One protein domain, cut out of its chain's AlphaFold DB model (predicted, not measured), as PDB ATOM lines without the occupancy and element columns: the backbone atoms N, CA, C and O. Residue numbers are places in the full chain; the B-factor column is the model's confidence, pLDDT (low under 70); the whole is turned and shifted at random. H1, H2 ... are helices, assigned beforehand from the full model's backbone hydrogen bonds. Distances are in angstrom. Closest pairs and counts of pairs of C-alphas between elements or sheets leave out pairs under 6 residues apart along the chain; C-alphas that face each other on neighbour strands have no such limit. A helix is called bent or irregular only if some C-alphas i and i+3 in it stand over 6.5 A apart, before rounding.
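What this domain is: This is residues 22 to 115 of the 128 residues of an uncharacterized protein of Firmicutes bacterium AF22-6AC (UniProt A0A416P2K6). The longest helix, H4, stands side by side with H1, H2 and H3 in an elongated, up-and-down bundle, each helix running against the one before it. The printed part has 94 residues, with named helices H1 to H4 in chain order and no named strand: all helix. It is compact, with a radius of gyration of the C-alphas of 13.6 A, and spans 43 by 23 by 20 A.

Where its parts are: Find C-alpha 93 at (147.825, 149.637, 81.252); H4 runs 33.1 A to C-alpha 115 at (115.322, 143.165, 81.846). H1 is residues 23 to 40, 26.4 A; H2 is 42 to 62, 28.4 A; H3 is 64 to 85, 31.5 A. H2 and H3 are irregular: C-alphas 43 and 46 are 8.5 A apart, 65 and 68 7.4 A.

How they stand to each other: With residues 100 to 110 alone, H4 touches H1, opposite ways at a shallow 32 degrees; the closest C-alphas, Trp 32 and Thr 107, are 7.2 A apart. H1 and H2 touch as a hairpin at 14 degrees, closest at C-alphas 31 and 55, 6.2 A. H2 and H3 touch as a hairpin at 26 degrees, closest at C-alphas 56 and 70, 5.2 A. H3 and H4 are near each other. O i to N i+4 pairs within hydrogen-bond range number 13 of 14 in H1, 13 of 17 in H2, 16 of 18 in H3 and 18 of 19 in H4.

The domain as a whole: C-alphas 87 and 115, the farthest apart, are 45.4 A apart. The printed part has no cut and no long link. pLDDT is under 70 at residues 42 to 48, 84, 87 to 96 and 111 to 115.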
ATOM      1  N   ASN A  22     116.231 136.714  94.515       73.19
ATOM      2  CA  ASN A  22     117.105 135.550  94.525       73.19
ATOM      3  C   ASN A  22     118.424 135.832  95.246       73.19
ATOM      4  O   ASN A  22     119.031 136.898  95.118       73.19
ATOM      5  N   ARG A  23     118.934 134.799  95.926       73.19
ATOM      6  CA  ARG A  23     120.258 134.806  96.573       73.19
ATOM      7  C   ARG A  23     121.368 135.171  95.580       73.19
ATOM      8  O   ARG A  23     122.285 135.900  95.936       73.19
ATOM      9  N   GLU A  24     121.255 134.708  94.336       73.75
ATOM     10  CA  GLU A  24     122.188 135.030  93.249       73.75
ATOM     11  C   GLU A  24     122.216 136.526  92.923       73.75
ATOM     12  O   GLU A  24     123.292 137.117  92.876       73.75
ATOM     13  N   ASP A  25     121.046 137.152  92.773       73.69
ATOM     14  CA  ASP A  25     120.928 138.570  92.419       73.69
ATOM     15  C   ASP A  25     121.456 139.480  93.543       73.69
ATOM     16  O   ASP A  25     122.076 140.514  93.281       73.69
ATOM     17  N   PHE A  26     121.255 139.083  94.807       78.38
ATOM     18  CA  PHE A  26     121.771 139.815  95.966       78.38
ATOM     19  C   PHE A  26     123.301 139.764  96.048       78.38
ATOM     20  O   PHE A  26     123.955 140.808  96.139       78.38
ATOM     21  N   PHE A  27     123.889 138.564  95.975       80.50
ATOM     22  CA  PHE A  27     125.346 138.414  95.992       80.50
ATOM     23  C   PHE A  27     125.994 139.035  94.747       80.50
ATOM     24  O   PHE A  27     127.028 139.692  94.875       80.50
ATOM     25  N   GLY A  28     125.363 138.920  93.575       78.94
ATOM     26  CA  GLY A  28     125.810 139.553  92.333       78.94
ATOM     27  C   GLY A  28     125.871 141.074  92.440       78.94
ATOM     28  O   GLY A  28     126.891 141.680  92.097       78.94
ATOM     29  N   PHE A  29     124.833 141.698  93.003       80.56
ATOM     30  CA  PHE A  29     124.809 143.142  93.235       80.56
ATOM     31  C   PHE A  29     125.847 143.593  94.278       80.56
ATOM     32  O   PHE A  29     126.534 144.595  94.073       80.56
ATOM     33  N   ALA A  30     126.032 142.834  95.363       82.25
ATOM     34  CA  ALA A  30     127.051 143.131  96.374       82.25
ATOM     35  C   ALA A  30     128.485 143.053  95.811       82.25
ATOM     36  O   ALA A  30     129.312 143.927  96.098       82.25
ATOM     37  N   CYS A  31     128.756 142.054  94.962       83.06
ATOM     38  CA  CYS A  31     130.024 141.920  94.241       83.06
ATOM     39  C   CYS A  31     130.231 143.067  93.252       83.06
ATOM     40  O   CYS A  31     131.328 143.612  93.160       83.06
ATOM     41  N   TRP A  32     129.171 143.470  92.545       83.19
ATOM     42  CA  TRP A  32     129.214 144.597  91.618       83.19
ATOM     43  C   TRP A  32     129.597 145.909  92.318       83.19
ATOM     44  O   TRP A  32     130.447 146.650  91.818       83.19
ATOM     45  N   ILE A  33     129.023 146.176  93.498       82.69
ATOM     46  CA  ILE A  33     129.368 147.345  94.320       82.69
ATOM     47  C   ILE A  33     130.847 147.309  94.708       82.69
ATOM     48  O   ILE A  33     131.560 148.284  94.473       82.69
ATOM     49  N   HIS A  34     131.322 146.186  95.255       82.62
ATOM     50  CA  HIS A  34     132.712 146.058  95.696       82.62
ATOM     51  C   HIS A  34     133.701 146.197  94.540       82.62
ATOM     52  O   HIS A  34     134.672 146.940  94.663       82.62
ATOM     53  N   TRP A  35     133.423 145.569  93.396       80.12
ATOM     54  CA  TRP A  35     134.264 145.703  92.207       80.12
ATOM     55  C   TRP A  35     134.319 147.166  91.737       80.12
ATOM     56  O   TRP A  35     135.400 147.701  91.484       80.12
ATOM     57  N   THR A  36     133.173 147.853  91.679       81.12
ATOM     58  CA  THR A  36     133.105 149.276  91.292       81.12
ATOM     59  C   THR A  36     133.909 150.163  92.246       81.12
ATOM     60  O   THR A  36     134.573 151.101  91.805       81.12
ATOM     61  N   CYS A  37     133.887 149.865  93.547       78.44
ATOM     62  CA  CYS A  37     134.714 150.561  94.530       78.44
ATOM     63  C   CYS A  37     136.210 150.354  94.255       78.44
ATOM     64  O   CYS A  37     136.937 151.340  94.164       78.44
ATOM     65  N   THR A  38     136.658 149.109  94.063       76.25
ATOM     66  CA  THR A  38     138.074 148.782  93.824       76.25
ATOM     67  C   THR A  38     138.615 149.420  92.537       76.25
ATOM     68  O   THR A  38     139.720 149.954  92.542       76.25
ATOM     69  N   LEU A  39     137.811 149.465  91.466       74.75
ATOM     70  CA  LEU A  39     138.192 150.074  90.180       74.75
ATOM     71  C   LEU A  39     138.514 151.572  90.274       74.75
ATOM     72  O   LEU A  39     139.379 152.072  89.560       74.75
ATOM     73  N   TYR A  40     137.789 152.300  91.117       73.62
ATOM     74  CA  TYR A  40     137.883 153.759  91.193       73.62
ATOM     75  C   TYR A  40     138.608 154.271  92.447       73.62
ATOM     76  O   TYR A  40     138.917 155.463  92.510       73.62
ATOM     77  N   LEU A  41     138.900 153.405  93.426       71.56
ATOM     78  CA  LEU A  41     139.816 153.674  94.542       71.56
ATOM     79  C   LEU A  41     141.128 152.872  94.361       71.56
ATOM     80  O   LEU A  41     141.443 151.999  95.170       71.56
ATOM     81  N   PRO A  42     141.934 153.167  93.317       58.22
ATOM     82  CA  PRO A  42     143.139 152.397  93.004       58.22
ATOM     83  C   PRO A  42     144.236 152.524  94.069       58.22
ATOM     84  O   PRO A  42     145.074 151.641  94.179       58.22
ATOM     85  N   ASN A  43     144.207 153.567  94.906       58.53
ATOM     86  CA  ASN A  43     145.244 153.839  95.912       58.53
ATOM     87  C   ASN A  43     145.289 152.828  97.083       58.53
ATOM     88  O   ASN A  43     145.995 153.050  98.059       58.53
ATOM     89  N   MET A  44     144.474 151.769  97.045       59.75
ATOM     90  CA  MET A  44     144.399 150.733  98.081       59.75
ATOM     91  C   MET A  44     144.190 149.321  97.492       59.75
ATOM     92  O   MET A  44     143.688 148.419  98.174       59.75
ATOM     93  N   HIS A  45     144.513 149.126  96.209       65.25
ATOM     94  CA  HIS A  45     144.167 147.918  95.448       65.25
ATOM     95  C   HIS A  45     144.736 146.632  96.077       65.25
ATOM     96  O   HIS A  45     144.101 145.578  96.016       65.25
ATOM     97  N   GLU A  46     145.877 146.728  96.765       61.41
ATOM     98  CA  GLU A  46     146.506 145.593  97.449       61.41
ATOM     99  C   GLU A  46     145.678 145.002  98.599       61.41
ATOM    100  O   GLU A  46     145.730 143.795  98.816       61.41
ATOM    101  N   ARG A  47     144.897 145.799  99.342       66.62
ATOM    102  CA  ARG A  47     144.163 145.291 100.522       66.62
ATOM    103  C   ARG A  47     142.718 144.903 100.214       66.62
ATOM    104  O   ARG A  47     142.182 143.995 100.846       66.62
ATOM    105  N   TYR A  48     142.081 145.578  99.260       67.94
ATOM    106  CA  TYR A  48     140.663 145.361  98.951       67.94
ATOM    107  C   TYR A  48     140.417 144.249  97.924       67.94
ATOM    108  O   TYR A  48     139.299 143.732  97.861       67.94
ATOM    109  N   ASN A  49     141.448 143.810  97.190       71.31
ATOM    110  CA  ASN A  49     141.332 142.664  96.283       71.31
ATOM    111  C   ASN A  49     140.981 141.359  97.013       71.31
ATOM    112  O   ASN A  49     140.143 140.610  96.527       71.31
ATOM    113  N   TYR A  50     141.501 141.133  98.226       76.31
ATOM    114  CA  TYR A  50     141.165 139.934  99.005       76.31
ATOM    115  C   TYR A  50     139.673 139.841  99.336       76.31
ATOM    116  O   TYR A  50     139.084 138.763  99.299       76.31
ATOM    117  N   LEU A  51     139.047 140.978  99.651       80.00
ATOM    118  CA  LEU A  51     137.615 141.020  99.933       80.00
ATOM    119  C   LEU A  51     136.804 140.701  98.671       80.00
ATOM    120  O   LEU A  51     135.826 139.957  98.745       80.00
ATOM    121  N   LEU A  52     137.240 141.220  97.520       79.69
ATOM    122  CA  LEU A  52     136.640 140.912  96.226       79.69
ATOM    123  C   LEU A  52     136.775 139.417  95.887       79.69
ATOM    124  O   LEU A  52     135.802 138.803  95.456       79.69
ATOM    125  N   ASP A  53     137.933 138.810  96.151       80.94
ATOM    126  CA  ASP A  53     138.179 137.384  95.911       80.94
ATOM    127  C   ASP A  53     137.297 136.490  96.803       80.94
ATOM    128  O   ASP A  53     136.684 135.537  96.315       80.94
ATOM    129  N   ILE A  54     137.140 136.828  98.089       84.31
ATOM    130  CA  ILE A  54     136.223 136.116  99.002       84.31
ATOM    131  C   ILE A  54     134.775 136.225  98.505       84.31
ATOM    132  O   ILE A  54     134.035 135.239  98.513       84.31
ATOM    133  N   MET A  55     134.367 137.403  98.026       82.06
ATOM    134  CA  MET A  55     133.042 137.606  97.439       82.06
ATOM    135  C   MET A  55     132.813 136.761  96.178       82.06
ATOM    136  O   MET A  55     131.743 136.166  96.027       82.06
ATOM    137  N   TRP A  56     133.824 136.622  95.318       80.62
ATOM    138  CA  TRP A  56     133.765 135.728  94.159       80.62
ATOM    139  C   TRP A  56     133.635 134.258  94.549       80.62
ATOM    140  O   TRP A  56     132.825 133.544  93.959       80.62
ATOM    141  N   ILE A  57     134.370 133.810  95.569       83.44
ATOM    142  CA  ILE A  57     134.256 132.441  96.092       83.44
ATOM    143  C   ILE A  57     132.834 132.180  96.607       83.44
ATOM    144  O   ILE A  57     132.245 131.145  96.287       83.44
ATOM    145  N   MET A  58     132.246 133.137  97.336       82.31
ATOM    146  CA  MET A  58     130.853 133.042  97.782       82.31
ATOM    147  C   MET A  58     129.876 132.960  96.598       82.31
ATOM    148  O   MET A  58     128.986 132.113  96.610       82.31
ATOM    149  N   MET A  59     130.066 133.754  95.538       79.38
ATOM    150  CA  MET A  59     129.238 133.666  94.324       79.38
ATOM    151  C   MET A  59     129.340 132.318  93.611       79.38
ATOM    152  O   MET A  59     128.322 131.776  93.180       79.38
ATOM    153  N   VAL A  60     130.543 131.749  93.507       81.25
ATOM    154  CA  VAL A  60     130.746 130.417  92.915       81.25
ATOM    155  C   VAL A  60     130.062 129.331  93.743       81.25
ATOM    156  O   VAL A  60     129.522 128.381  93.172       81.25
ATOM    157  N   ALA A  61     130.052 129.478  95.071       79.94
ATOM    158  CA  ALA A  61     129.346 128.569  95.966       79.94
ATOM    159  C   ALA A  61     127.821 128.621  95.772       79.94
ATOM    160  O   ALA A  61     127.165 127.588  95.890       79.94
ATOM    161  N   VAL A  62     127.261 129.789  95.433       79.56
ATOM    162  CA  VAL A  62     125.838 129.919  95.083       79.56
ATOM    163  C   VAL A  62     125.567 129.333  93.696       79.56
ATOM    164  O   VAL A  62     124.645 128.536  93.540       79.56
ATOM    165  N   ASN A  63     126.382 129.680  92.693       77.12
ATOM    166  CA  ASN A  63     126.211 129.174  91.336       77.12
ATOM    167  C   ASN A  63     127.556 128.990  90.610       77.12
ATOM    168  O   ASN A  63     128.289 129.938  90.311       77.12
ATOM    169  N   LYS A  64     127.849 127.740  90.222       75.00
ATOM    170  CA  LYS A  64     129.091 127.359  89.522       75.00
ATOM    171  C   LYS A  64     129.261 128.050  88.163       75.00
ATOM    172  O   LYS A  64     130.369 128.089  87.634       75.00
ATOM    173  N   LYS A  65     128.201 128.644  87.602       77.44
ATOM    174  CA  LYS A  65     128.246 129.424  86.353       77.44
ATOM    175  C   LYS A  65     129.177 130.644  86.431       77.44
ATOM    176  O   LYS A  65     129.607 131.139  85.390       77.44
ATOM    177  N   TYR A  66     129.488 131.121  87.639       73.75
ATOM    178  CA  TYR A  66     130.373 132.267  87.880       73.75
ATOM    179  C   TYR A  66     131.851 131.882  88.078       73.75
ATOM    180  O   TYR A  66     132.707 132.760  88.157       73.75
ATOM    181  N   LEU A  67     132.170 130.582  88.075       75.81
ATOM    182  CA  LEU A  67     133.526 130.053  88.242       75.81
ATOM    183  C   LEU A  67     134.569 130.615  87.258       75.81
ATOM    184  O   LEU A  67     135.652 130.959  87.728       75.81
ATOM    185  N   PRO A  68     134.299 130.783  85.945       75.38
ATOM    186  CA  PRO A  68     135.306 131.355  85.049       75.38
ATOM    187  C   PRO A  68     135.623 132.823  85.369       75.38
ATOM    188  O   PRO A  68     136.761 133.245  85.194       75.38
ATOM    189  N   TYR A  69     134.652 133.590  85.875       74.50
ATOM    190  CA  TYR A  69     134.865 134.989  86.260       74.50
ATOM    191  C   TYR A  69     135.687 135.097  87.547       74.50
ATOM    192  O   TYR A  69     136.623 135.889  87.596       74.50
ATOM    193  N   ALA A  70     135.391 134.249  88.536       78.88
ATOM    194  CA  ALA A  70     136.159 134.153  89.775       78.88
ATOM    195  C   ALA A  70     137.600 133.679  89.532       78.88
ATOM    196  O   ALA A  70     138.549 134.242  90.065       78.88
ATOM    197  N   ALA A  71     137.785 132.651  88.699       78.88
ATOM    198  CA  ALA A  71     139.115 132.149  88.370       78.88
ATOM    199  C   ALA A  71     139.938 133.213  87.631       78.88
ATOM    200  O   ALA A  71     141.102 133.424  87.966       78.88
ATOM    201  N   ALA A  72     139.323 133.920  86.675       75.69
ATOM    202  CA  ALA A  72     139.969 135.027  85.984       75.69
ATOM    203  C   ALA A  72     140.364 136.147  86.955       75.69
ATOM    204  O   ALA A  72     141.505 136.590  86.902       75.69
ATOM    205  N   SER A  73     139.481 136.571  87.869       76.31
ATOM    206  CA  SER A  73     139.806 137.638  88.823       76.31
ATOM    207  C   SER A  73     140.922 137.238  89.791       76.31
ATOM    208  O   SER A  73     141.858 138.010  89.959       76.31
ATOM    209  N   ILE A  74     140.885 136.023  90.353       79.94
ATOM    210  CA  ILE A  74     141.873 135.543  91.338       79.94
ATOM    211  C   ILE A  74     143.256 135.357  90.703       79.94
ATOM    212  O   ILE A  74     144.268 135.773  91.274       79.94
ATOM    213  N   LEU A  75     143.325 134.754  89.510       79.56
ATOM    214  CA  LEU A  75     144.587 134.618  88.772       79.56
ATOM    215  C   LEU A  75     145.195 135.989  88.489       79.56
ATOM    216  O   LEU A  75     146.395 136.192  88.643       79.56
ATOM    217  N   MET A  76     144.350 136.943  88.123       71.75
ATOM    218  CA  MET A  76     144.766 138.288  87.779       71.75
ATOM    219  C   MET A  76     145.215 139.055  89.047       71.75
ATOM    220  O   MET A  76     146.323 139.585  89.077       71.75
ATOM    221  N   SER A  77     144.488 138.975  90.166       74.06
ATOM    222  CA  SER A  77     144.956 139.473  91.474       74.06
ATOM    223  C   SER A  77     146.318 138.888  91.877       74.06
ATOM    224  O   SER A  77     147.197 139.622  92.329       74.06
ATOM    225  N   THR A  78     146.527 137.585  91.652       74.94
ATOM    226  CA  THR A  78     147.790 136.891  91.968       74.94
ATOM    227  C   THR A  78     148.944 137.387  91.099       74.94
ATOM    228  O   THR A  78     150.042 137.620  91.602       74.94
ATOM    229  N   VAL A  79     148.701 137.591  89.801       74.56
ATOM    230  CA  VAL A  79     149.704 138.115  88.864       74.56
ATOM    231  C   VAL A  79     150.087 139.550  89.228       74.56
ATOM    232  O   VAL A  79     151.278 139.830  89.345       74.56
ATOM    233  N   SER A  80     149.119 140.439  89.485       71.88
ATOM    234  CA  SER A  80     149.406 141.813  89.935       71.88
ATOM    235  C   SER A  80     150.233 141.849  91.213       71.88
ATOM    236  O   SER A  80     151.185 142.619  91.305       71.88
ATOM    237  N   TYR A  81     149.892 141.001  92.184       71.00
ATOM    238  CA  TYR A  81     150.629 140.923  93.440       71.00
ATOM    239  C   TYR A  81     152.051 140.378  93.244       71.00
ATOM    240  O   TYR A  81     153.000 140.879  93.843       71.00
ATOM    241  N   GLY A  82     152.221 139.393  92.357       72.06
ATOM    242  CA  GLY A  82     153.534 138.883  91.968       72.06
ATOM    243  C   GLY A  82     154.418 139.960  91.336       72.06
ATOM    244  O   GLY A  82     155.583 140.083  91.705       72.06
ATOM    245  N   PHE A  83     153.865 140.782  90.439       72.12
ATOM    246  CA  PHE A  83     154.598 141.908  89.849       72.12
ATOM    247  C   PHE A  83     155.027 142.944  90.895       72.12
ATOM    248  O   PHE A  83     156.164 143.408  90.840       72.12
ATOM    249  N   TYR A  84     154.159 143.239  91.870       68.50
ATOM    250  CA  TYR A  84     154.472 144.136  92.985       68.50
ATOM    251  C   TYR A  84     155.605 143.596  93.875       68.50
ATOM    252  O   TYR A  84     156.539 144.324  94.196       68.50
ATOM    253  N   LEU A  85     155.564 142.310  94.245       75.88
ATOM    254  CA  LEU A  85     156.552 141.707  95.152       75.88
ATOM    255  C   LEU A  85     157.966 141.652  94.555       75.88
ATOM    256  O   LEU A  85     158.947 141.766  95.283       75.88
ATOM    257  N   TYR A  86     158.067 141.447  93.242       77.19
ATOM    258  CA  TYR A  86     159.349 141.336  92.548       77.19
ATOM    259  C   TYR A  86     159.852 142.667  91.961       77.19
ATOM    260  O   TYR A  86     160.829 142.647  91.216       77.19
ATOM    261  N   ASP A  87     159.200 143.794  92.273       66.12
ATOM    262  CA  ASP A  87     159.599 145.148  91.847       66.12
ATOM    263  C   ASP A  87     159.836 145.273  90.324       66.12
ATOM    264  O   ASP A  87     160.688 146.018  89.848       66.12
ATOM    265  N   ASN A  88     159.076 144.515  89.520       64.56
ATOM    266  CA  ASN A  88     159.253 144.426  88.060       64.56
ATOM    267  C   ASN A  88     158.652 145.623  87.283       64.56
ATOM    268  O   ASN A  88     158.418 145.529  86.077       64.56
ATOM    269  N   GLY A  89     158.431 146.762  87.945       60.78
ATOM    270  CA  GLY A  89     157.841 147.963  87.351       60.78
ATOM    271  C   GLY A  89     156.314 147.930  87.216       60.78
ATOM    272  O   GLY A  89     155.658 146.914  87.447       60.78
ATOM    273  N   ASP A  90     155.757 149.097  86.874       59.09
ATOM    274  CA  ASP A  90     154.321 149.390  86.875       59.09
ATOM    275  C   ASP A  90     153.481 148.393  86.068       59.09
ATOM    276  O   ASP A  90     153.814 147.990  84.947       59.09
ATOM    277  N   ILE A  91     152.326 148.047  86.637       58.56
ATOM    278  CA  ILE A  91     151.333 147.170  86.025       58.56
ATOM    279  C   ILE A  91     150.926 147.775  84.676       58.56
ATOM    280  O   ILE A  91     150.386 148.879  84.596       58.56
ATOM    281  N   THR A  92     151.178 147.031  83.598       62.78
ATOM    282  CA  THR A  92     150.918 147.471  82.225       62.78
ATOM    283  C   THR A  92     149.463 147.953  82.085       62.78
ATOM    284  O   THR A  92     148.553 147.243  82.521       62.78
ATOM    285  N   PRO A  93     149.185 149.093  81.422       67.19
ATOM    286  CA  PRO A  93     147.825 149.637  81.252       67.19
ATOM    287  C   PRO A  93     146.823 148.643  80.633       67.19
ATOM    288  O   PRO A  93     145.614 148.748  80.844       67.19
ATOM    289  N   LEU A  94     147.330 147.631  79.925       66.88
ATOM    290  CA  LEU A  94     146.588 146.472  79.425       66.88
ATOM    291  C   LEU A  94     145.792 145.741  80.518       66.88
ATOM    292  O   LEU A  94     144.647 145.349  80.299       66.88
ATOM    293  N   PHE A  95     146.378 145.589  81.702       69.75
ATOM    294  CA  PHE A  95     145.797 144.842  82.811       69.75
ATOM    295  C   PHE A  95     144.584 145.554  83.417       69.75
ATOM    296  O   PHE A  95     143.533 144.952  83.641       69.75
ATOM    297  N   SER A  96     144.719 146.867  83.605       68.25
ATOM    298  CA  SER A  96     143.631 147.743  84.039       68.25
ATOM    299  C   SER A  96     142.494 147.754  83.010       68.25
ATOM    300  O   SER A  96     141.326 147.589  83.367       68.25
ATOM    301  N   GLY A  97     142.828 147.818  81.713       75.50
ATOM    302  CA  GLY A  97     141.847 147.733  80.628       75.50
ATOM    303  C   GLY A  97     141.045 146.424  80.625       75.50
ATOM    304  O   GLY A  97     139.823 146.446  80.478       75.50
ATOM    305  N   MET A  98     141.705 145.284  80.847       77.44
ATOM    306  CA  MET A  98     141.045 143.975  80.935       77.44
ATOM    307  C   MET A  98     140.104 143.858  82.143       77.44
ATOM    308  O   MET A  98     138.992 143.346  82.004       77.44
ATOM    309  N   MET A  99     140.507 144.370  83.309       73.25
ATOM    310  CA  MET A  99     139.661 144.417  84.511       73.25
ATOM    311  C   MET A  99     138.398 145.255  84.293       73.25
ATOM    312  O   MET A  99     137.298 144.860  84.685       73.25
ATOM    313  N   LEU A 100     138.546 146.387  83.607       79.38
ATOM    314  CA  LEU A 100     137.439 147.276  83.271       79.38
ATOM    315  C   LEU A 100     136.500 146.635  82.233       79.38
ATOM    316  O   LEU A 100     135.280 146.731  82.362       79.38
ATOM    317  N   ALA A 101     137.043 145.897  81.259       82.25
ATOM    318  CA  ALA A 101     136.256 145.131  80.292       82.25
ATOM    319  C   ALA A 101     135.450 143.997  80.954       82.25
ATOM    320  O   ALA A 101     134.260 143.843  80.669       82.25
ATOM    321  N   LEU A 102     136.061 143.238  81.873       81.00
ATOM    322  CA  LEU A 102     135.375 142.202  82.654       81.00
ATOM    323  C   LEU A 102     134.257 142.793  83.517       81.00
ATOM    324  O   LEU A 102     133.153 142.247  83.545       81.00
ATOM    325  N   TRP A 103     134.505 143.942  84.150       80.50
ATOM    326  CA  TRP A 103     133.485 144.667  84.902       80.50
ATOM    327  C   TRP A 103     132.330 145.137  84.011       80.50
ATOM    328  O   TRP A 103     131.167 144.946  84.371       80.50
ATOM    329  N   CYS A 104     132.613 145.679  82.823       80.94
ATOM    330  CA  CYS A 104     131.586 146.062  81.851       80.94
ATOM    331  C   CYS A 104     130.746 144.858  81.395       80.94
ATOM    332  O   CYS A 104     129.520 144.953  81.354       80.94
ATOM    333  N   LEU A 105     131.377 143.714  81.105       81.19
ATOM    334  CA  LEU A 105     130.681 142.476  80.729       81.19
ATOM    335  C   LEU A 105     129.796 141.949  81.861       81.19
ATOM    336  O   LEU A 105     128.651 141.557  81.624       81.19
ATOM    337  N   PHE A 106     130.311 141.961  83.091       78.19
ATOM    338  CA  PHE A 106     129.564 141.549  84.272       78.19
ATOM    339  C   PHE A 106     128.369 142.478  84.522       78.19
ATOM    340  O   PHE A 106     127.244 142.007  84.653       78.19
ATOM    341  N   THR A 107     128.585 143.794  84.465       79.50
ATOM    342  CA  THR A 107     127.541 144.823  84.603       79.50
ATOM    343  C   THR A 107     126.465 144.687  83.531       79.50
ATOM    344  O   THR A 107     125.275 144.735  83.834       79.50
ATOM    345  N   TYR A 108     126.865 144.477  82.274       77.50
ATOM    346  CA  TYR A 108     125.939 144.266  81.166       77.50
ATOM    347  C   TYR A 108     125.089 143.017  81.390       77.50
ATOM    348  O   TYR A 108     123.870 143.085  81.274       77.50
ATOM    349  N   ARG A 109     125.705 141.898  81.781       73.31
ATOM    350  CA  ARG A 109     125.002 140.646  82.079       73.31
ATOM    351  C   ARG A 109     124.035 140.792  83.258       73.31
ATOM    352  O   ARG A 109     122.893 140.355  83.159       73.31
ATOM    353  N   GLU A 110     124.460 141.457  84.326       71.00
ATOM    354  CA  GLU A 110     123.683 141.652  85.554       71.00
ATOM    355  C   GLU A 110     122.505 142.632  85.368       71.00
ATOM    356  O   GLU A 110     121.426 142.442  85.941       71.00
ATOM    357  N   LEU A 111     122.671 143.662  84.526       65.81
ATOM    358  CA  LEU A 111     121.605 144.595  84.134       65.81
ATOM    359  C   LEU A 111     120.663 144.003  83.074       65.81
ATOM    360  O   LEU A 111     119.456 144.243  83.122       65.81
ATOM    361  N   MET A 112     121.187 143.236  82.114       62.28
ATOM    362  CA  MET A 112     120.385 142.590  81.068       62.28
ATOM    363  C   MET A 112     119.541 141.437  81.614       62.28
ATOM    364  O   MET A 112     118.383 141.315  81.219       62.28
ATOM    365  N   ASN A 113     120.057 140.653  82.565       57.41
ATOM    366  CA  ASN A 113     119.275 139.612  83.239       57.41
ATOM    367  C   ASN A 113     118.055 140.198  83.977       57.41
ATOM    368  O   ASN A 113     116.977 139.608  83.939       57.41
ATOM    369  N   GLY A 114     118.174 141.406  84.546       50.66
ATOM    370  CA  GLY A 114     117.042 142.117  85.154       50.66
ATOM    371  C   GLY A 114     115.949 142.531  84.154       50.66
ATOM    372  O   GLY A 114     114.768 142.536  84.496       50.66
ATOM    373  N   LYS A 115     116.305 142.821  82.893       47.06
ATOM    374  CA  LYS A 115     115.322 143.165  81.846       47.06
ATOM    375  C   LYS A 115     114.521 141.955  81.366       47.06
ATOM    376  O   LYS A 115     113.351 142.117  81.033       47.06
TER     377      LYS A 115